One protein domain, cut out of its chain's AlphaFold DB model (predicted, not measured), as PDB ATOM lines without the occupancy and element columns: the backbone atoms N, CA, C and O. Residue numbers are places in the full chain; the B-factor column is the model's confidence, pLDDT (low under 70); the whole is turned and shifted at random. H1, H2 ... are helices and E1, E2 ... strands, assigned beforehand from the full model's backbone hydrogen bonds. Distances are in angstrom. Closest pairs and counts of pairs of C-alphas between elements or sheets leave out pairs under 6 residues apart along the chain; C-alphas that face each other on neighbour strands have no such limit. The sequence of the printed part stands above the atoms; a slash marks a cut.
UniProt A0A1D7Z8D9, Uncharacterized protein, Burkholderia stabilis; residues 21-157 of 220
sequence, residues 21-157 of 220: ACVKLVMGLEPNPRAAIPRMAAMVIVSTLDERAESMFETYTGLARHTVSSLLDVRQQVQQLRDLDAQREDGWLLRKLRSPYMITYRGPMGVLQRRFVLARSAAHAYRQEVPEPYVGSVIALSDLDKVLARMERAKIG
ATOM      1  N   ALA A  21     199.651 162.668 130.082       92.75
ATOM      2  CA  ALA A  21     198.282 162.925 129.658       92.75
ATOM      3  C   ALA A  21     198.055 164.394 129.290       92.75
ATOM      4  O   ALA A  21     197.162 164.673 128.502       92.75
ATOM      5  N   CYS A  22     198.859 165.311 129.827       93.50
ATOM      6  CA  CYS A  22     198.699 166.745 129.662       93.50
ATOM      7  C   CYS A  22     199.450 167.319 128.461       93.50
ATOM      8  O   CYS A  22     199.089 168.373 127.945       93.50
ATOM      9  N   VAL A  23     200.498 166.638 128.000       96.75
ATOM     10  CA  VAL A  23     201.243 167.042 126.805       96.75
ATOM     11  C   VAL A  23     200.540 166.450 125.590       96.75
ATOM     12  O   VAL A  23     200.562 165.238 125.369       96.75
ATOM     13  N   LYS A  24     199.892 167.304 124.804       97.50
ATOM     14  CA  LYS A  24     199.050 166.923 123.671       97.50
ATOM     15  C   LYS A  24     199.723 167.266 122.348       97.50
ATOM     16  O   LYS A  24     200.309 168.334 122.183       97.50
ATOM     17  N   LEU A  25     199.582 166.374 121.378       98.00
ATOM     18  CA  LEU A  25     199.790 166.647 119.965       98.00
ATOM     19  C   LEU A  25     198.429 166.874 119.319       98.00
ATOM     20  O   LEU A  25     197.626 165.944 119.231       98.00
ATOM     21  N   VAL A  26     198.192 168.086 118.828       97.50
ATOM     22  CA  VAL A  26     197.033 168.392 117.991       97.50
ATOM     23  C   VAL A  26     197.487 168.450 116.542       97.50
ATOM     24  O   VAL A  26     198.439 169.154 116.206       97.50
ATOM     25  N   MET A  27     196.814 167.699 115.676       95.62
ATOM     26  CA  MET A  27     196.973 167.795 114.229       95.62
ATOM     27  C   MET A  27     195.667 168.275 113.616       95.62
ATOM     28  O   MET A  27     194.586 167.821 114.000       95.62
ATOM     29  N   GLY A  28     195.780 169.165 112.641       93.25
ATOM     30  CA  GLY A  28     194.647 169.706 111.908       93.25
ATOM     31  C   GLY A  28     194.894 169.741 110.415       93.25
ATOM     32  O   GLY A  28     196.027 169.608 109.944       93.25
ATOM     33  N   LEU A  29     193.798 169.898 109.686       91.62
ATOM     34  CA  LEU A  29     193.742 169.857 108.237       91.62
ATOM     35  C   LEU A  29     193.203 171.177 107.697       91.62
ATOM     36  O   LEU A  29     192.289 171.784 108.258       91.62
ATOM     37  N   GLU A  30     193.766 171.610 106.578       85.25
ATOM     38  CA  GLU A  30     193.229 172.733 105.826       85.25
ATOM     39  C   GLU A  30     191.854 172.368 105.249       85.25
ATOM     40  O   GLU A  30     191.732 171.339 104.572       85.25
ATOM     41  N   PRO A  31     190.818 173.198 105.476       69.19
ATOM     42  CA  PRO A  31     189.491 172.988 104.914       69.19
ATOM     43  C   PRO A  31     189.499 173.361 103.425       69.19
ATOM     44  O   PRO A  31     188.969 174.390 103.014       69.19
ATOM     45  N   ASN A  32     190.136 172.536 102.596       70.94
ATOM     46  CA  ASN A  32     190.157 172.717 101.150       70.94
ATOM     47  C   ASN A  32     189.623 171.464 100.439       70.94
ATOM     48  O   ASN A  32     190.373 170.505 100.250       70.94
ATOM     49  N   PRO A  33     188.359 171.476  99.976       61.47
ATOM     50  CA  PRO A  33     187.742 170.323  99.319       61.47
ATOM     51  C   PRO A  33     188.319 170.025  97.927       61.47
ATOM     52  O   PRO A  33     187.963 169.018  97.326       61.47
ATOM     53  N   ARG A  34     189.179 170.897  97.378       64.56
ATOM     54  CA  ARG A  34     189.787 170.727  96.046       64.56
ATOM     55  C   ARG A  34     191.215 170.192  96.091       64.56
ATOM     56  O   ARG A  34     191.768 169.867  95.042       64.56
ATOM     57  N   ALA A  35     191.841 170.142  97.264       64.44
ATOM     58  CA  ALA A  35     193.192 169.622  97.385       64.44
ATOM     59  C   ALA A  35     193.164 168.090  97.305       64.44
ATOM     60  O   ALA A  35     192.470 167.443  98.080       64.44
ATOM     61  N   ALA A  36     193.961 167.508  96.402       67.81
ATOM     62  CA  ALA A  36     194.100 166.051  96.302       67.81
ATOM     63  C   ALA A  36     194.635 165.422  97.603       67.81
ATOM     64  O   ALA A  36     194.379 164.256  97.882       67.81
ATOM     65  N   ILE A  37     195.398 166.199  98.381       76.25
ATOM     66  CA  ILE A  37     195.828 165.880  99.743       76.25
ATOM     67  C   ILE A  37     195.731 167.183 100.546       76.25
ATOM     68  O   ILE A  37     196.398 168.154 100.171       76.25
ATOM     69  N   PRO A  38     194.926 167.245 101.618       81.62
ATOM     70  CA  PRO A  38     194.830 168.442 102.442       81.62
ATOM     71  C   PRO A  38     196.173 168.765 103.093       81.62
ATOM     72  O   PRO A  38     196.912 167.865 103.507       81.62
ATOM     73  N   ARG A  39     196.486 170.056 103.231       84.19
ATOM     74  CA  ARG A  39     197.650 170.469 104.019       84.19
ATOM     75  C   ARG A  39     197.379 170.156 105.486       84.19
ATOM     76  O   ARG A  39     196.287 170.407 105.985       84.19
ATOM     77  N   MET A  40     198.385 169.616 106.162       90.12
ATOM     78  CA  MET A  40     198.329 169.290 107.584       90.12
ATOM     79  C   MET A  40     199.259 170.226 108.356       90.12
ATOM     80  O   MET A  40     200.371 170.499 107.899       90.12
ATOM     81  N   ALA A  41     198.838 170.649 109.546       91.75
ATOM     82  CA  ALA A  41     199.747 171.179 110.557       91.75
ATOM     83  C   ALA A  41     199.631 170.383 111.855       91.75
ATOM     84  O   ALA A  41     198.610 169.753 112.130       91.75
ATOM     85  N   ALA A  42     200.696 170.435 112.645       94.50
ATOM     86  CA  ALA A  42     200.804 169.784 113.936       94.50
ATOM     87  C   ALA A  42     201.322 170.791 114.967       94.50
ATOM     88  O   ALA A  42     202.229 171.573 114.670       94.50
ATOM     89  N   MET A  43     200.769 170.762 116.174       96.62
ATOM     90  CA  MET A  43     201.186 171.609 117.287       96.62
ATOM     91  C   MET A  43     201.245 170.789 118.571       96.62
ATOM     92  O   MET A  43     200.346 169.998 118.854       96.62
ATOM     93  N   VAL A  44     202.305 170.997 119.349       97.81
ATOM     94  CA  VAL A  44     202.401 170.486 120.719       97.81
ATOM     95  C   VAL A  44     201.812 171.541 121.646       97.81
ATOM     96  O   VAL A  44     202.221 172.698 121.572       97.81
ATOM     97  N   ILE A  45     200.851 171.149 122.475       97.44
ATOM     98  CA  ILE A  45     200.118 172.017 123.402       97.44
ATOM     99  C   ILE A  45     200.033 171.299 124.745       97.44
ATOM    100  O   ILE A  45     199.850 170.084 124.781       97.44
ATOM    101  N   VAL A  46     200.150 172.029 125.850       95.94
ATOM    102  CA  VAL A  46     199.900 171.477 127.187       95.94
ATOM    103  C   VAL A  46     198.492 171.851 127.620       95.94
ATOM    104  O   VAL A  46     198.118 173.020 127.566       95.94
ATOM    105  N   SER A  47     197.687 170.866 128.008       93.94
ATOM    106  CA  SER A  47     196.345 171.092 128.540       93.94
ATOM    107  C   SER A  47     195.819 169.873 129.281       93.94
ATOM    108  O   SER A  47     196.045 168.736 128.858       93.94
ATOM    109  N   THR A  48     195.041 170.110 130.336       90.75
ATOM    110  CA  THR A  48     194.298 169.053 131.034       90.75
ATOM    111  C   THR A  48     193.128 168.511 130.219       90.75
ATOM    112  O   THR A  48     192.721 167.370 130.432       90.75
ATOM    113  N   LEU A  49     192.604 169.292 129.266       91.19
ATOM    114  CA  LEU A  49     191.447 168.932 128.452       91.19
ATOM    115  C   LEU A  49     191.780 168.944 126.961       91.19
ATOM    116  O   LEU A  49     192.294 169.926 126.424       91.19
ATOM    117  N   ASP A  50     191.383 167.878 126.273       93.56
ATOM    118  CA  ASP A  50     191.552 167.738 124.825       93.56
ATOM    119  C   ASP A  50     190.879 168.886 124.058       93.56
ATOM    120  O   ASP A  50     191.497 169.516 123.204       93.56
ATOM    121  N   GLU A  51     189.650 169.239 124.433       93.25
ATOM    122  CA  GLU A  51     188.852 170.296 123.796       93.25
ATOM    123  C   GLU A  51     189.517 171.680 123.888       93.25
ATOM    124  O   GLU A  51     189.375 172.516 122.992       93.25
ATOM    125  N   ARG A  52     190.268 171.935 124.969       93.25
ATOM    126  CA  ARG A  52     191.009 173.190 125.156       93.25
ATOM    127  C   ARG A  52     192.246 173.236 124.273       93.25
ATOM    128  O   ARG A  52     192.487 174.266 123.642       93.25
ATOM    129  N   ALA A  53     192.982 172.130 124.177       94.12
ATOM    130  CA  ALA A  53     194.100 172.015 123.245       94.12
ATOM    131  C   ALA A  53     193.632 172.178 121.788       94.12
ATOM    132  O   ALA A  53     194.233 172.926 121.017       94.12
ATOM    133  N   GLU A  54     192.519 171.540 121.428       95.50
ATOM    134  CA  GLU A  54     191.892 171.650 120.111       95.50
ATOM    135  C   GLU A  54     191.466 173.087 119.773       95.50
ATOM    136  O   GLU A  54     191.837 173.611 118.723       95.50
ATOM    137  N   SER A  55     190.741 173.757 120.674       94.19
ATOM    138  CA  SER A  55     190.291 175.141 120.464       94.19
ATOM    139  C   SER A  55     191.462 176.123 120.336       94.19
ATOM    140  O   SER A  55     191.432 177.035 119.501       94.19
ATOM    141  N   MET A  56     192.526 175.923 121.121       94.75
ATOM    142  CA  MET A  56     193.750 176.710 120.994       94.75
ATOM    143  C   MET A  56     194.416 176.481 119.633       94.75
ATOM    144  O   MET A  56     194.761 177.449 118.958       94.75
ATOM    145  N   PHE A  57     194.551 175.230 119.188       95.88
ATOM    146  CA  PHE A  57     195.115 174.914 117.874       95.88
ATOM    147  C   PHE A  57     194.369 175.619 116.733       95.88
ATOM    148  O   PHE A  57     195.005 176.232 115.870       95.88
ATOM    149  N   GLU A  58     193.035 175.559 116.733       94.44
ATOM    150  CA  GLU A  58     192.197 176.195 115.706       94.44
ATOM    151  C   GLU A  58     192.406 177.714 115.696       94.44
ATOM    152  O   GLU A  58     192.582 178.311 114.635       94.44
ATOM    153  N   THR A  59     192.495 178.328 116.880       93.38
ATOM    154  CA  THR A  59     192.743 179.770 117.033       93.38
ATOM    155  C   THR A  59     194.121 180.184 116.506       93.38
ATOM    156  O   THR A  59     194.244 181.214 115.847       93.38
ATOM    157  N   TYR A  60     195.164 179.392 116.771       90.94
ATOM    158  CA  TYR A  60     196.535 179.724 116.368       90.94
ATOM    159  C   TYR A  60     196.832 179.436 114.895       90.94
ATOM    160  O   TYR A  60     197.658 180.123 114.293       90.94
ATOM    161  N   THR A  61     196.227 178.394 114.324       90.88
ATOM    162  CA  THR A  61     196.581 177.910 112.979       90.88
ATOM    163  C   THR A  61     195.542 178.245 111.916       90.88
ATOM    164  O   THR A  61     195.874 178.249 110.733       90.88
ATOM    165  N   GLY A  62     194.288 178.492 112.309       89.19
ATOM    166  CA  GLY A  62     193.158 178.621 111.388       89.19
ATOM    167  C   GLY A  62     192.780 177.320 110.667       89.19
ATOM    168  O   GLY A  62     191.909 177.343 109.799       89.19
ATOM    169  N   LEU A  63     193.423 176.191 110.988       89.38
ATOM    170  CA  LEU A  63     193.101 174.883 110.416       89.38
ATOM    171  C   LEU A  63     192.058 174.169 111.274       89.38
ATOM    172  O   LEU A  63     192.048 174.313 112.494       89.38
ATOM    173  N   ALA A  64     191.226 173.345 110.638       89.00
ATOM    174  CA  ALA A  64     190.242 172.540 111.349       89.00
ATOM    175  C   ALA A  64     190.946 171.404 112.095       89.00
ATOM    176  O   ALA A  64     191.785 170.697 111.521       89.00
ATOM    177  N   ARG A  65     190.603 171.200 113.367       90.19
ATOM    178  CA  ARG A  65     191.154 170.086 114.142       90.19
ATOM    179  C   ARG A  65     190.805 168.739 113.512       90.19
ATOM    180  O   ARG A  65     189.699 168.528 113.015       90.19
ATOM    181  N   HIS A  66     191.742 167.802 113.578       90.88
ATOM    182  CA  HIS A  66     191.560 166.452 113.047       90.88
ATOM    183  C   HIS A  66     191.741 165.400 114.135       90.88
ATOM    184  O   HIS A  66     190.846 164.578 114.367       90.88
ATOM    185  N   THR A  67     192.873 165.471 114.840       93.75
ATOM    186  CA  THR A  67     193.221 164.556 115.930       93.75
ATOM    187  C   THR A  67     193.883 165.282 117.085       93.75
ATOM    188  O   THR A  67     194.730 166.146 116.864       93.75
ATOM    189  N   VAL A  68     193.609 164.805 118.292       95.75
ATOM    190  CA  VAL A  68     194.370 165.085 119.507       95.75
ATOM    191  C   VAL A  68     194.931 163.763 120.037       95.75
ATOM    192  O   VAL A  68     194.315 162.705 119.888       95.75
ATOM    193  N   SER A  69     196.159 163.764 120.539       96.69
ATOM    194  CA  SER A  69     196.810 162.575 121.103       96.69
ATOM    195  C   SER A  69     197.701 162.980 122.266       96.69
ATOM    196  O   SER A  69     198.386 163.997 122.185       96.69
ATOM    197  N   SER A  70     197.694 162.205 123.347       96.75
ATOM    198  CA  SER A  70     198.598 162.429 124.478       96.75
ATOM    199  C   SER A  70     200.032 162.004 124.143       96.75
ATOM    200  O   SER A  70     200.274 161.294 123.162       96.75
ATOM    201  N   LEU A  71     201.002 162.396 124.972       97.25
ATOM    202  CA  LEU A  71     202.392 161.955 124.831       97.25
ATOM    203  C   LEU A  71     202.512 160.427 124.863       97.25
ATOM    204  O   LEU A  71     203.243 159.850 124.059       97.25
ATOM    205  N   LEU A  72     201.746 159.764 125.731       95.62
ATOM    206  CA  LEU A  72     201.724 158.305 125.789       95.62
ATOM    207  C   LEU A  72     201.230 157.692 124.469       95.62
ATOM    208  O   LEU A  72     201.868 156.774 123.950       95.62
ATOM    209  N   ASP A  73     200.158 158.238 123.888       96.19
ATOM    210  CA  ASP A  73     199.626 157.765 122.604       96.19
ATOM    211  C   ASP A  73     200.646 157.941 121.477       96.19
ATOM    212  O   ASP A  73     200.820 157.053 120.642       96.19
ATOM    213  N   VAL A  74     201.346 159.078 121.446       97.69
ATOM    214  CA  VAL A  74     202.355 159.361 120.416       97.69
ATOM    215  C   VAL A  74     203.555 158.420 120.552       97.69
ATOM    216  O   VAL A  74     204.029 157.912 119.536       97.69
ATOM    217  N   ARG A  75     204.005 158.098 121.776       98.19
ATOM    218  CA  ARG A  75     205.045 157.069 121.993       98.19
ATOM    219  C   ARG A  75     204.630 155.721 121.409       98.19
ATOM    220  O   ARG A  75     205.421 155.092 120.709       98.19
ATOM    221  N   GLN A  76     203.391 155.294 121.657       97.38
ATOM    222  CA  GLN A  76     202.870 154.030 121.129       97.38
ATOM    223  C   GLN A  76     202.790 154.040 119.596       97.38
ATOM    224  O   GLN A  76     203.195 153.073 118.956       97.38
ATOM    225  N   GLN A  77     202.333 155.141 118.994       97.06
ATOM    226  CA  GLN A  77     202.257 155.298 117.536       97.06
ATOM    227  C   GLN A  77     203.644 155.247 116.877       97.06
ATOM    228  O   GLN A  77     203.823 154.590 115.850       97.06
ATOM    229  N   VAL A  78     204.638 155.910 117.477       98.00
ATOM    230  CA  VAL A  78     206.036 155.842 117.028       98.00
ATOM    231  C   VAL A  78     206.568 154.417 117.136       98.00
ATOM    232  O   VAL A  78     207.178 153.929 116.186       98.00
ATOM    233  N   GLN A  79     206.305 153.730 118.251       97.69
ATOM    234  CA  GLN A  79     206.745 152.348 118.426       97.69
ATOM    235  C   GLN A  79     206.124 151.424 117.372       97.69
ATOM    236  O   GLN A  79     206.852 150.679 116.729       97.69
ATOM    237  N   GLN A  80     204.823 151.552 117.096       96.69
ATOM    238  CA  GLN A  80     204.142 150.772 116.055       96.69
ATOM    239  C   GLN A  80     204.754 150.980 114.662       96.69
ATOM    240  O   GLN A  80     204.906 150.024 113.905       96.69
ATOM    241  N   LEU A  81     205.149 152.210 114.317       96.44
ATOM    242  CA  LEU A  81     205.840 152.493 113.053       96.44
ATOM    243  C   LEU A  81     207.263 151.924 113.010       96.44
ATOM    244  O   LEU A  81     207.696 151.461 111.955       96.44
ATOM    245  N   ARG A  82     207.993 151.966 114.130       95.88
ATOM    246  CA  ARG A  82     209.335 151.376 114.239       95.88
ATOM    247  C   ARG A  82     209.278 149.856 114.132       95.88
ATOM    248  O   ARG A  82     210.075 149.281 113.398       95.88
ATOM    249  N   ASP A  83     208.310 149.228 114.792       95.25
ATOM    250  CA  ASP A  83     208.075 147.785 114.710       95.25
ATOM    251  C   ASP A  83     207.696 147.378 113.284       95.25
ATOM    252  O   ASP A  83     208.238 146.409 112.753       95.25
ATOM    253  N   LEU A  84     206.837 148.164 112.623       93.19
ATOM    254  CA  LEU A  84     206.476 147.956 111.221       93.19
ATOM    255  C   LEU A  84     207.695 148.021 110.290       93.19
ATOM    256  O   LEU A  84     207.784 147.233 109.352       93.19
ATOM    257  N   ASP A  85     208.629 148.948 110.521       90.69
ATOM    258  CA  ASP A  85     209.852 149.048 109.716       90.69
ATOM    259  C   ASP A  85     210.863 147.934 110.041       90.69
ATOM    260  O   ASP A  85     211.540 147.425 109.145       90.69
ATOM    261  N   ALA A  86     210.920 147.491 111.301       89.56
ATOM    262  CA  ALA A  86     211.790 146.406 111.752       89.56
ATOM    263  C   ALA A  86     211.347 145.024 111.241       89.56
ATOM    264  O   ALA A  86     212.196 144.200 110.901       89.56
ATOM    265  N   GLN A  87     210.037 144.778 111.136       88.06
ATOM    266  CA  GLN A  87     209.457 143.512 110.657       88.06
ATOM    267  C   GLN A  87     209.605 143.293 109.139       88.06
ATOM    268  O   GLN A  87     209.132 142.296 108.599       88.06
ATOM    269  N   ARG A  88     210.258 144.212 108.419       82.69
ATOM    270  CA  ARG A  88     210.418 144.119 106.965       82.69
ATOM    271  C   ARG A  88     211.447 143.065 106.575       82.69
ATOM    272  O   ARG A  88     212.652 143.247 106.775       82.69
ATOM    273  N   GLU A  89     210.971 142.035 105.887       79.25
ATOM    274  CA  GLU A  89     211.804 141.024 105.220       79.25
ATOM    275  C   GLU A  89     212.363 141.509 103.866       79.25
ATOM    276  O   GLU A  89     213.187 140.843 103.242       79.25
ATOM    277  N   ASP A  90     211.953 142.697 103.409       77.44
ATOM    278  CA  ASP A  90     212.391 143.257 102.133       77.44
ATOM    279  C   ASP A  90     213.911 143.530 102.111       77.44
ATOM    280  O   ASP A  90     214.483 144.108 103.044       77.44
ATOM    281  N   GLY A  91     214.564 143.208 100.987       76.69
ATOM    282  CA  GLY A  91     215.980 143.518 100.757       76.69
ATOM    283  C   GLY A  91     216.298 145.023 100.824       76.69
ATOM    284  O   GLY A  91     215.427 145.877 100.641       76.69
ATOM    285  N   TRP A  92     217.575 145.364 101.040       80.56
ATOM    286  CA  TRP A  92     218.045 146.735 101.328       80.56
ATOM    287  C   TRP A  92     217.505 147.821 100.370       80.56
ATOM    288  O   TRP A  92     217.219 148.944 100.787       80.56
ATOM    289  N   LEU A  93     217.340 147.484  99.085       79.44
ATOM    290  CA  LEU A  93     216.863 148.405  98.055       79.44
ATOM    291  C   LEU A  93     215.402 148.814  98.298       79.44
ATOM    292  O   LEU A  93     215.065 149.990  98.207       79.44
ATOM    293  N   LEU A  94     214.537 147.862  98.655       76.19
ATOM    294  CA  LEU A  94     213.126 148.122  98.955       76.19
ATOM    295  C   LEU A  94     212.946 148.851 100.293       76.19
ATOM    296  O   LEU A  94     212.016 149.655 100.425       76.19
ATOM    297  N   ARG A  95     213.861 148.647 101.252       78.19
ATOM    298  CA  ARG A  95     213.919 149.452 102.484       78.19
ATOM    299  C   ARG A  95     214.144 150.933 102.185       78.19
ATOM    300  O   ARG A  95     213.506 151.773 102.800       78.19
ATOM    301  N   LYS A  96     214.963 151.263 101.180       80.81
ATOM    302  CA  LYS A  96     215.162 152.656 100.738       80.81
ATOM    303  C   LYS A  96     213.987 153.251  99.963       80.81
ATOM    304  O   LYS A  96     213.853 154.468  99.918       80.81
ATOM    305  N   LEU A  97     213.168 152.416  99.326       87.94
ATOM    306  CA  LEU A  97     212.084 152.866  98.445       87.94
ATOM    307  C   LEU A  97     210.739 153.049  99.149       87.94
ATOM    308  O   LEU A  97     209.823 153.601  98.540       87.94
ATOM    309  N   ARG A  98     210.579 152.561 100.382       91.25
ATOM    310  CA  ARG A  98     209.364 152.774 101.174       91.25
ATOM    311  C   ARG A  98     209.727 153.219 102.575       91.25
ATOM    312  O   ARG A  98     210.619 152.634 103.182       91.25
ATOM    313  N   SER A  99     208.974 154.173 103.089       93.12
ATOM    314  CA  SER A  99     209.091 154.651 104.459       93.12
ATOM    315  C   SER A  99     207.825 154.309 105.249       93.12
ATOM    316  O   SER A  99     206.756 154.163 104.646       93.12
ATOM    317  N   PRO A 100     207.932 154.166 106.577       95.69
ATOM    318  CA  PRO A 100     206.784 153.997 107.458       95.69
ATOM    319  C   PRO A 100     206.013 155.317 107.628       95.69
ATOM    320  O   PRO A 100     206.589 156.366 107.934       95.69
ATOM    321  N   TYR A 101     204.697 155.249 107.433       96.81
ATOM    322  CA  TYR A 101     203.756 156.362 107.559       96.81
ATOM    323  C   TYR A 101     202.593 155.986 108.473       96.81
ATOM    324  O   TYR A 101     202.049 154.884 108.378       96.81
ATOM    325  N   MET A 102     202.173 156.935 109.308       96.81
ATOM    326  CA  MET A 102     200.883 156.895 109.987       96.81
ATOM    327  C   MET A 102     199.873 157.714 109.186       96.81
ATOM    328  O   MET A 102     200.153 158.844 108.783       96.81
ATOM    329  N   ILE A 103     198.689 157.146 108.993       95.38
ATOM    330  CA  ILE A 103     197.555 157.765 108.315       95.38
ATOM    331  C   ILE A 103     196.412 157.843 109.308       95.38
ATOM    332  O   ILE A 103     196.111 156.856 109.983       95.38
ATOM    333  N   THR A 104     195.759 158.996 109.386       94.62
ATOM    334  CA  THR A 104     194.543 159.160 110.183       94.62
ATOM    335  C   THR A 104     193.431 159.749 109.336       94.62
ATOM    336  O   THR A 104     193.644 160.704 108.600       94.62
ATOM    337  N   TYR A 105     192.218 159.225 109.434       92.56
ATOM    338  CA  TYR A 105     191.044 159.801 108.775       92.56
ATOM    339  C   TYR A 105     189.802 159.547 109.619       92.56
ATOM    340  O   TYR A 105     189.773 158.610 110.414       92.56
ATOM    341  N   ARG A 106     188.768 160.373 109.467       89.06
ATOM    342  CA  ARG A 106     187.474 160.119 110.109       89.06
ATOM    343  C   ARG A 106     186.583 159.392 109.115       89.06
ATOM    344  O   ARG A 106     186.269 159.942 108.065       89.06
ATOM    345  N   GLY A 107     186.264 158.139 109.422       84.00
ATOM    346  CA  GLY A 107     185.471 157.269 108.557       84.00
ATOM    347  C   GLY A 107     183.960 157.504 108.688       84.00
ATOM    348  O   GLY A 107     183.530 158.546 109.202       84.00
ATOM    349  N   PRO A 108     183.138 156.519 108.272       81.44
ATOM    350  CA  PRO A 108     181.701 156.545 108.517       81.44
ATOM    351  C   PRO A 108     181.413 156.794 110.005       81.44
ATOM    352  O   PRO A 108     182.125 156.292 110.874       81.44
ATOM    353  N   MET A 109     180.375 157.582 110.300       82.69
ATOM    354  CA  MET A 109     179.993 157.991 111.664       82.69
ATOM    355  C   MET A 109     181.015 158.873 112.409       82.69
ATOM    356  O   MET A 109     180.871 159.099 113.607       82.69
ATOM    357  N   GLY A 110     182.038 159.398 111.726       81.94
ATOM    358  CA  GLY A 110     182.996 160.342 112.315       81.94
ATOM    359  C   GLY A 110     184.052 159.706 113.227       81.94
ATOM    360  O   GLY A 110     184.815 160.435 113.868       81.94
ATOM    361  N   VAL A 111     184.121 158.370 113.265       88.25
ATOM    362  CA  VAL A 111     185.098 157.615 114.061       88.25
ATOM    363  C   VAL A 111     186.497 157.792 113.476       88.25
ATOM    364  O   VAL A 111     186.708 157.593 112.276       88.25
ATOM    365  N   LEU A 112     187.463 158.128 114.333       91.44
ATOM    366  CA  LEU A 112     188.860 158.257 113.939       91.44
ATOM    367  C   LEU A 112     189.466 156.879 113.640       91.44
ATOM    368  O   LEU A 112     189.580 156.027 114.517       91.44
ATOM    369  N   GLN A 113     189.889 156.687 112.399       93.75
ATOM    370  CA  GLN A 113     190.666 155.545 111.943       93.75
ATOM    371  C   GLN A 113     192.145 155.918 111.922       93.75
ATOM    372  O   GLN A 113     192.506 157.021 111.507       93.75
ATOM    373  N   ARG A 114     193.002 154.984 112.340       94.81
ATOM    374  CA  ARG A 114     194.460 155.120 112.290       94.81
ATOM    375  C   ARG A 114     195.062 153.877 111.641       94.81
ATOM    376  O   ARG A 114     194.746 152.758 112.039       94.81
ATOM    377  N   ARG A 115     195.900 154.076 110.625       96.00
ATOM    378  CA  ARG A 115     196.581 153.014 109.871       96.00
ATOM    379  C   ARG A 115     198.081 153.278 109.848       96.00
ATOM    380  O   ARG A 115     198.505 154.431 109.807       96.00
ATOM    381  N   PHE A 116     198.867 152.208 109.858       96.44
ATOM    382  CA  PHE A 116     200.327 152.244 109.821       96.44
ATOM    383  C   PHE A 116     200.784 151.423 108.625       96.44
ATOM    384  O   PHE A 116     200.471 150.237 108.546       96.44
ATOM    385  N   VAL A 117     201.465 152.057 107.671       95.50
ATOM    386  CA  VAL A 117     201.809 151.413 106.395       95.50
ATOM    387  C   VAL A 117     203.199 151.794 105.919       95.50
ATOM    388  O   VAL A 117     203.744 152.839 106.267       95.50
ATOM    389  N   LEU A 118     203.743 150.952 105.046       94.19
ATOM    390  CA  LEU A 118     204.971 151.215 104.312       94.19
ATOM    391  C   LEU A 118     204.610 151.689 102.908       94.19
ATOM    392  O   LEU A 118     204.060 150.926 102.113       94.19
ATOM    393  N   ALA A 119     204.949 152.929 102.573       94.00
ATOM    394  CA  ALA A 119     204.607 153.516 101.281       94.00
ATOM    395  C   ALA A 119     205.801 154.224 100.643       94.00
ATOM    396  O   ALA A 119     206.745 154.621 101.319       94.00
ATOM    397  N   ARG A 120     205.753 154.406  99.318       92.62
ATOM    398  CA  ARG A 120     206.814 155.113  98.573       92.62
ATOM    399  C   ARG A 120     206.822 156.623  98.812       92.62
ATOM    400  O   ARG A 120     207.824 157.282  98.568       92.62
ATOM    401  N   SER A 121     205.682 157.178  99.209       92.62
ATOM    402  CA  SER A 121     205.505 158.600  99.500       92.62
ATOM    403  C   SER A 121     204.228 158.815 100.309       92.62
ATOM    404  O   SER A 121     203.341 157.957 100.307       92.62
ATOM    405  N   ALA A 122     204.088 159.992 100.925       91.38
ATOM    406  CA  ALA A 122     202.865 160.377 101.632       91.38
ATOM    407  C   ALA A 122     201.623 160.334 100.720       91.38
ATOM    408  O   ALA A 122     200.568 159.859 101.126       91.38
ATOM    409  N   ALA A 123     201.761 160.741  99.452       91.75
ATOM    410  CA  ALA A 123     200.679 160.677  98.469       91.75
ATOM    411  C   ALA A 123     200.288 159.246  98.078       91.75
ATOM    412  O   ALA A 123     199.136 158.981  97.734       91.75
ATOM    413  N   HIS A 124     201.244 158.315  98.092       93.56
ATOM    414  CA  HIS A 124     200.939 156.902  97.903       93.56
ATOM    415  C   HIS A 124     200.220 156.334  99.132       93.56
ATOM    416  O   HIS A 124     199.209 155.661  98.955       93.56
ATOM    417  N   ALA A 125     200.706 156.622 100.343       93.94
ATOM    418  CA  ALA A 125     200.062 156.198 101.587       93.94
ATOM    419  C   ALA A 125     198.613 156.700 101.673       93.94
ATOM    420  O   ALA A 125     197.702 155.916 101.912       93.94
ATOM    421  N   TYR A 126     198.396 157.990 101.396       93.06
ATOM    422  CA  TYR A 126     197.073 158.610 101.421       93.06
ATOM    423  C   TYR A 126     196.095 157.907 100.475       93.06
ATOM    424  O   TYR A 126     195.054 157.437 100.912       93.06
ATOM    425  N   ARG A 127     196.452 157.778  99.189       91.50
ATOM    426  CA  ARG A 127     195.567 157.181  98.172       91.50
ATOM    427  C   ARG A 127     195.250 155.710  98.418       91.50
ATOM    428  O   ARG A 127     194.242 155.226  97.924       91.50
ATOM    429  N   GLN A 128     196.134 154.997  99.107       92.56
ATOM    430  CA  GLN A 128     195.926 153.590  99.421       92.56
ATOM    431  C   GLN A 128     194.981 153.406 100.617       92.56
ATOM    432  O   GLN A 128     194.187 152.474 100.619       92.56
ATOM    433  N   GLU A 129     195.073 154.282 101.622       94.56
ATOM    434  CA  GLU A 129     194.461 154.050 102.937       94.56
ATOM    435  C   GLU A 129     193.269 154.957 103.258       94.56
ATOM    436  O   GLU A 129     192.485 154.626 104.149       94.56
ATOM    437  N   VAL A 130     193.125 156.098 102.576       91.62
ATOM    438  CA  VAL A 130     192.017 157.043 102.775       91.62
ATOM    439  C   VAL A 130     190.993 156.847 101.652       91.62
ATOM    440  O   VAL A 130     191.236 157.290 100.528       91.62
ATOM    441  N   PRO A 131     189.860 156.171 101.915       88.88
ATOM    442  CA  PRO A 131     188.831 155.978 100.903       88.88
ATOM    443  C   PRO A 131     188.083 157.283 100.613       88.88
ATOM    444  O   PRO A 131     187.837 158.084 101.514       88.88
ATOM    445  N   GLU A 132     187.646 157.473  99.370       86.25
ATOM    446  CA  GLU A 132     186.684 158.530  99.043       86.25
ATOM    447  C   GLU A 132     185.328 158.244  99.724       86.25
ATOM    448  O   GLU A 132     184.934 157.077  99.830       86.25
ATOM    449  N   PRO A 133     184.591 159.265 100.202       85.56
ATOM    450  CA  PRO A 133     184.851 160.709 100.122       85.56
ATOM    451  C   PRO A 133     185.571 161.278 101.365       85.56
ATOM    452  O   PRO A 133     185.442 162.466 101.665       85.56
ATOM    453  N   TYR A 134     186.254 160.442 102.151       87.69
ATOM    454  CA  TYR A 134     186.821 160.857 103.432       87.69
ATOM    455  C   TYR A 134     188.103 161.665 103.265       87.69
ATOM    456  O   TYR A 134     188.825 161.569 102.276       87.69
ATOM    457  N   VAL A 135     188.398 162.448 104.299       87.88
ATOM    458  CA  VAL A 135     189.582 163.294 104.368       87.88
ATOM    459  C   VAL A 135     190.446 162.842 105.543       87.88
ATOM    460  O   VAL A 135     189.946 162.542 106.631       87.88
ATOM    461  N   GLY A 136     191.755 162.770 105.312       90.19
ATOM    462  CA  GLY A 136     192.722 162.311 106.298       90.19
ATOM    463  C   GLY A 136     194.022 163.100 106.303       90.19
ATOM    464  O   GLY A 136     194.221 164.021 105.513       90.19
ATOM    465  N   SER A 137     194.918 162.700 107.196       91.19
ATOM    466  CA  SER A 137     196.273 163.207 107.329       91.19
ATOM    467  C   SER A 137     197.275 162.064 107.211       91.19
ATOM    468  O   SER A 137     196.952 160.902 107.465       91.19
ATOM    469  N   VAL A 138     198.495 162.397 106.791       93.88
ATOM    470  CA  VAL A 138     199.610 161.454 106.691       93.88
ATOM    471  C   VAL A 138     200.830 162.090 107.330       93.88
ATOM    472  O   VAL A 138     201.186 163.218 106.992       93.88
ATOM    473  N   ILE A 139     201.496 161.353 108.213       95.06
ATOM    474  CA  ILE A 139     202.753 161.767 108.835       95.06
ATOM    475  C   ILE A 139     203.775 160.636 108.734       95.06
ATOM    476  O   ILE A 139     203.475 159.473 109.007       95.06
ATOM    477  N   ALA A 140     204.982 160.965 108.281       95.75
ATOM    478  CA  ALA A 140     206.086 160.012 108.228       95.75
ATOM    479  C   ALA A 140     206.608 159.732 109.642       95.75
ATOM    480  O   ALA A 140     206.598 160.633 110.484       95.75
ATOM    481  N   LEU A 141     207.157 158.535 109.881       96.88
ATOM    482  CA  LEU A 141     207.846 158.223 111.142       96.88
ATOM    483  C   LEU A 141     208.893 159.285 111.495       96.88
ATOM    484  O   LEU A 141     208.916 159.756 112.621       96.88
ATOM    485  N   SER A 142     209.696 159.728 110.525       95.56
ATOM    486  CA  SER A 142     210.744 160.731 110.756       95.56
ATOM    487  C   SER A 142     210.216 162.064 111.283       95.56
ATOM    488  O   SER A 142     210.927 162.765 111.999       95.56
ATOM    489  N   ASP A 143     208.998 162.449 110.902       96.50
ATOM    490  CA  ASP A 143     208.385 163.691 111.368       96.50
ATOM    491  C   ASP A 143     207.644 163.473 112.688       96.50
ATOM    492  O   ASP A 143     207.749 164.313 113.581       96.50
ATOM    493  N   LEU A 144     206.995 162.318 112.861       96.81
ATOM    494  CA  LEU A 144     206.382 161.938 114.133       96.81
ATOM    495  C   LEU A 144     207.431 161.779 115.248       96.81
ATOM    496  O   LEU A 144     207.187 162.219 116.364       96.81
ATOM    497  N   ASP A 145     208.622 161.256 114.944       97.50
ATOM    498  CA  ASP A 145     209.758 161.173 115.873       97.50
ATOM    499  C   ASP A 145     210.239 162.559 116.323       97.50
ATOM    500  O   ASP A 145     210.505 162.776 117.506       97.50
ATOM    501  N   LYS A 146     210.321 163.534 115.404       97.81
ATOM    502  CA  LYS A 146     210.676 164.923 115.759       97.81
ATOM    503  C   LYS A 146     209.626 165.543 116.672       97.81
ATOM    504  O   LYS A 146     209.979 166.267 117.603       97.81
ATOM    505  N   VAL A 147     208.352 165.272 116.396       97.38
ATOM    506  CA  VAL A 147     207.235 165.732 117.223       97.38
ATOM    507  C   VAL A 147     207.279 165.069 118.597       97.38
ATOM    508  O   VAL A 147     207.202 165.785 119.589       97.38
ATOM    509  N   LEU A 148     207.498 163.754 118.678       98.44
ATOM    510  CA  LEU A 148     207.668 163.046 119.946       98.44
ATOM    511  C   LEU A 148     208.819 163.652 120.755       98.44
ATOM    512  O   LEU A 148     208.623 164.040 121.900       98.44
ATOM    513  N   ALA A 149     209.992 163.829 120.144       98.31
ATOM    514  CA  ALA A 149     211.132 164.457 120.806       98.31
ATOM    515  C   ALA A 149     210.810 165.878 121.296       98.31
ATOM    516  O   ALA A 149     211.292 166.300 122.345       98.31
ATOM    517  N   ARG A 150     209.988 166.627 120.552       98.25
ATOM    518  CA  ARG A 150     209.498 167.939 120.983       98.25
ATOM    519  C   ARG A 150     208.574 167.834 122.197       98.25
ATOM    520  O   ARG A 150     208.736 168.609 123.130       98.25
ATOM    521  N   MET A 151     207.642 166.885 122.202       98.56
ATOM    522  CA  MET A 151     206.745 166.652 123.337       98.56
ATOM    523  C   MET A 151     207.510 166.232 124.597       98.56
ATOM    524  O   MET A 151     207.208 166.731 125.676       98.56
ATOM    525  N   GLU A 152     208.532 165.383 124.469       98.31
ATOM    526  CA  GLU A 152     209.395 164.991 125.596       98.31
ATOM    527  C   GLU A 152     210.156 166.183 126.182       98.31
ATOM    528  O   GLU A 152     210.232 166.328 127.398       98.31
ATOM    529  N   ARG A 153     210.672 167.084 125.336       98.12
ATOM    530  CA  ARG A 153     211.305 168.326 125.809       98.12
ATOM    531  C   ARG A 153     210.303 169.279 126.452       98.12
ATOM    532  O   ARG A 153     210.602 169.881 127.479       98.12
ATOM    533  N   ALA A 154     209.105 169.399 125.878       97.19
ATOM    534  CA  ALA A 154     208.031 170.213 126.444       97.19
ATOM    535  C   ALA A 154     207.609 169.709 127.831       97.19
ATOM    536  O   ALA A 154     207.415 170.508 128.744       97.19
ATOM    537  N   LYS A 155     207.538 168.382 128.012       96.00
ATOM    538  CA  LYS A 155     207.240 167.739 129.296       96.00
ATOM    539  C   LYS A 155     208.163 168.216 130.413       96.00
ATOM    540  O   LYS A 155     207.688 168.424 131.522       96.00
ATOM    541  N   ILE A 156     209.456 168.364 130.143       96.69
ATOM    542  CA  ILE A 156     210.467 168.728 131.151       96.69
ATOM    543  C   ILE A 156     210.823 170.221 131.154       96.69
ATOM    544  O   ILE A 156     211.707 170.636 131.895       96.69
ATOM    545  N   GLY A 157     210.146 171.033 130.337       93.88
ATOM    546  CA  GLY A 157     210.362 172.480 130.273       93.88
ATOM    547  C   GLY A 157     211.572 172.925 129.458       93.88
ATOM    548  O   GLY A 157     211.920 174.104 129.483       93.88
TER     549      GLY A 157
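AT A GLANCE: This is residues 21 to 157 of the 220 residues of an uncharacterized protein of Burkholderia stabilis (UniProt A0A1D7Z8D9). Two small, strongly twisted sheets of three strands stand partly face to face with their strands crossed, and two long helices side by side, H2 and H5, cover the inward faces. H1 packs on the outward face of the first sheet and H4 on that of the second, while the short H3 lies out at one end. The printed part has 137 residues, with five named helices and six named strands in the order E1 E2 H1 E3 H2 H3 E4 E5 H4 E6 H5; the sheets, E2 E1 E3 and E5 E4 E6, are antiparallel, and the class is mixed. The whole is compact, with a radius of gyration of the C-alphas of 15.2 A, and spans 45 by 39 by 23 A.

HOW THE PARTS SIT: E1, residues 23 to 29, and E2, residues 40 to 46, form a hairpin, with N 26 and O 43 within hydrogen-bond range at 2.9 A. On the other side of E1 is antiparallel E3, residues 64 to 70, with N 25 and O 69 at 2.8 A. H1, residues 50 to 61, is on this sheet; its closest C-alphas to E1 are those of Glu 54 and Val 26, 6.4 A apart. E2, H1 and E3 make a split strand-helix-strand unit, two strands running the same way with E1 between them, its crossover right-handed. H2, residues 71 to 86, and H5, residues 141 to 155, are on the opposite face from H1, which gives three layers, helices on both faces. H2 and H5 touch at a shallow tilt of 29 degrees, opposite ways, the C-alphas of Leu 81 and Leu 141 being closest at 6.4 A. H3, residues 92 to 97, touches no helix and is on neither sheet. E4, residues 99 to 106, and E5, residues 112 to 119, form a hairpin, with N 103 and O 115 at 2.8 A; E6, residues 136 to 140, is antiparallel to E4, with N 104 and O 137 at 3.0 A. H4, residues 122 to 129, is on this sheet, with H2 on the opposite face at a height over the sheet of 9.4 A, again three layers; E5, H4 and E6 make a second split unit, also right-handed, with E4 between the strands. The sheets form a sandwich, two sheets face to face, their strands at 83 degrees. Every O i to N i+4 pair is within hydrogen-bond range in H1, H2, H3 and H4, and 10 of 11 in H5.

IN THESE COORDINATES: E1 begins at C-alpha 23 (201.243, 167.042, 126.805), and H5 ends at C-alpha 155 (207.240, 167.739, 129.296). From first to last C-alpha E4 measures 23.0 A, H2 22.4 A and H5 20.5 A.

THE WHOLE: The C-alphas of Thr 59 and Gly 91 are farthest apart, 46.0 A. The printed part has no cut and no long link. Residues 31 and 33 to 36 have pLDDT under 70.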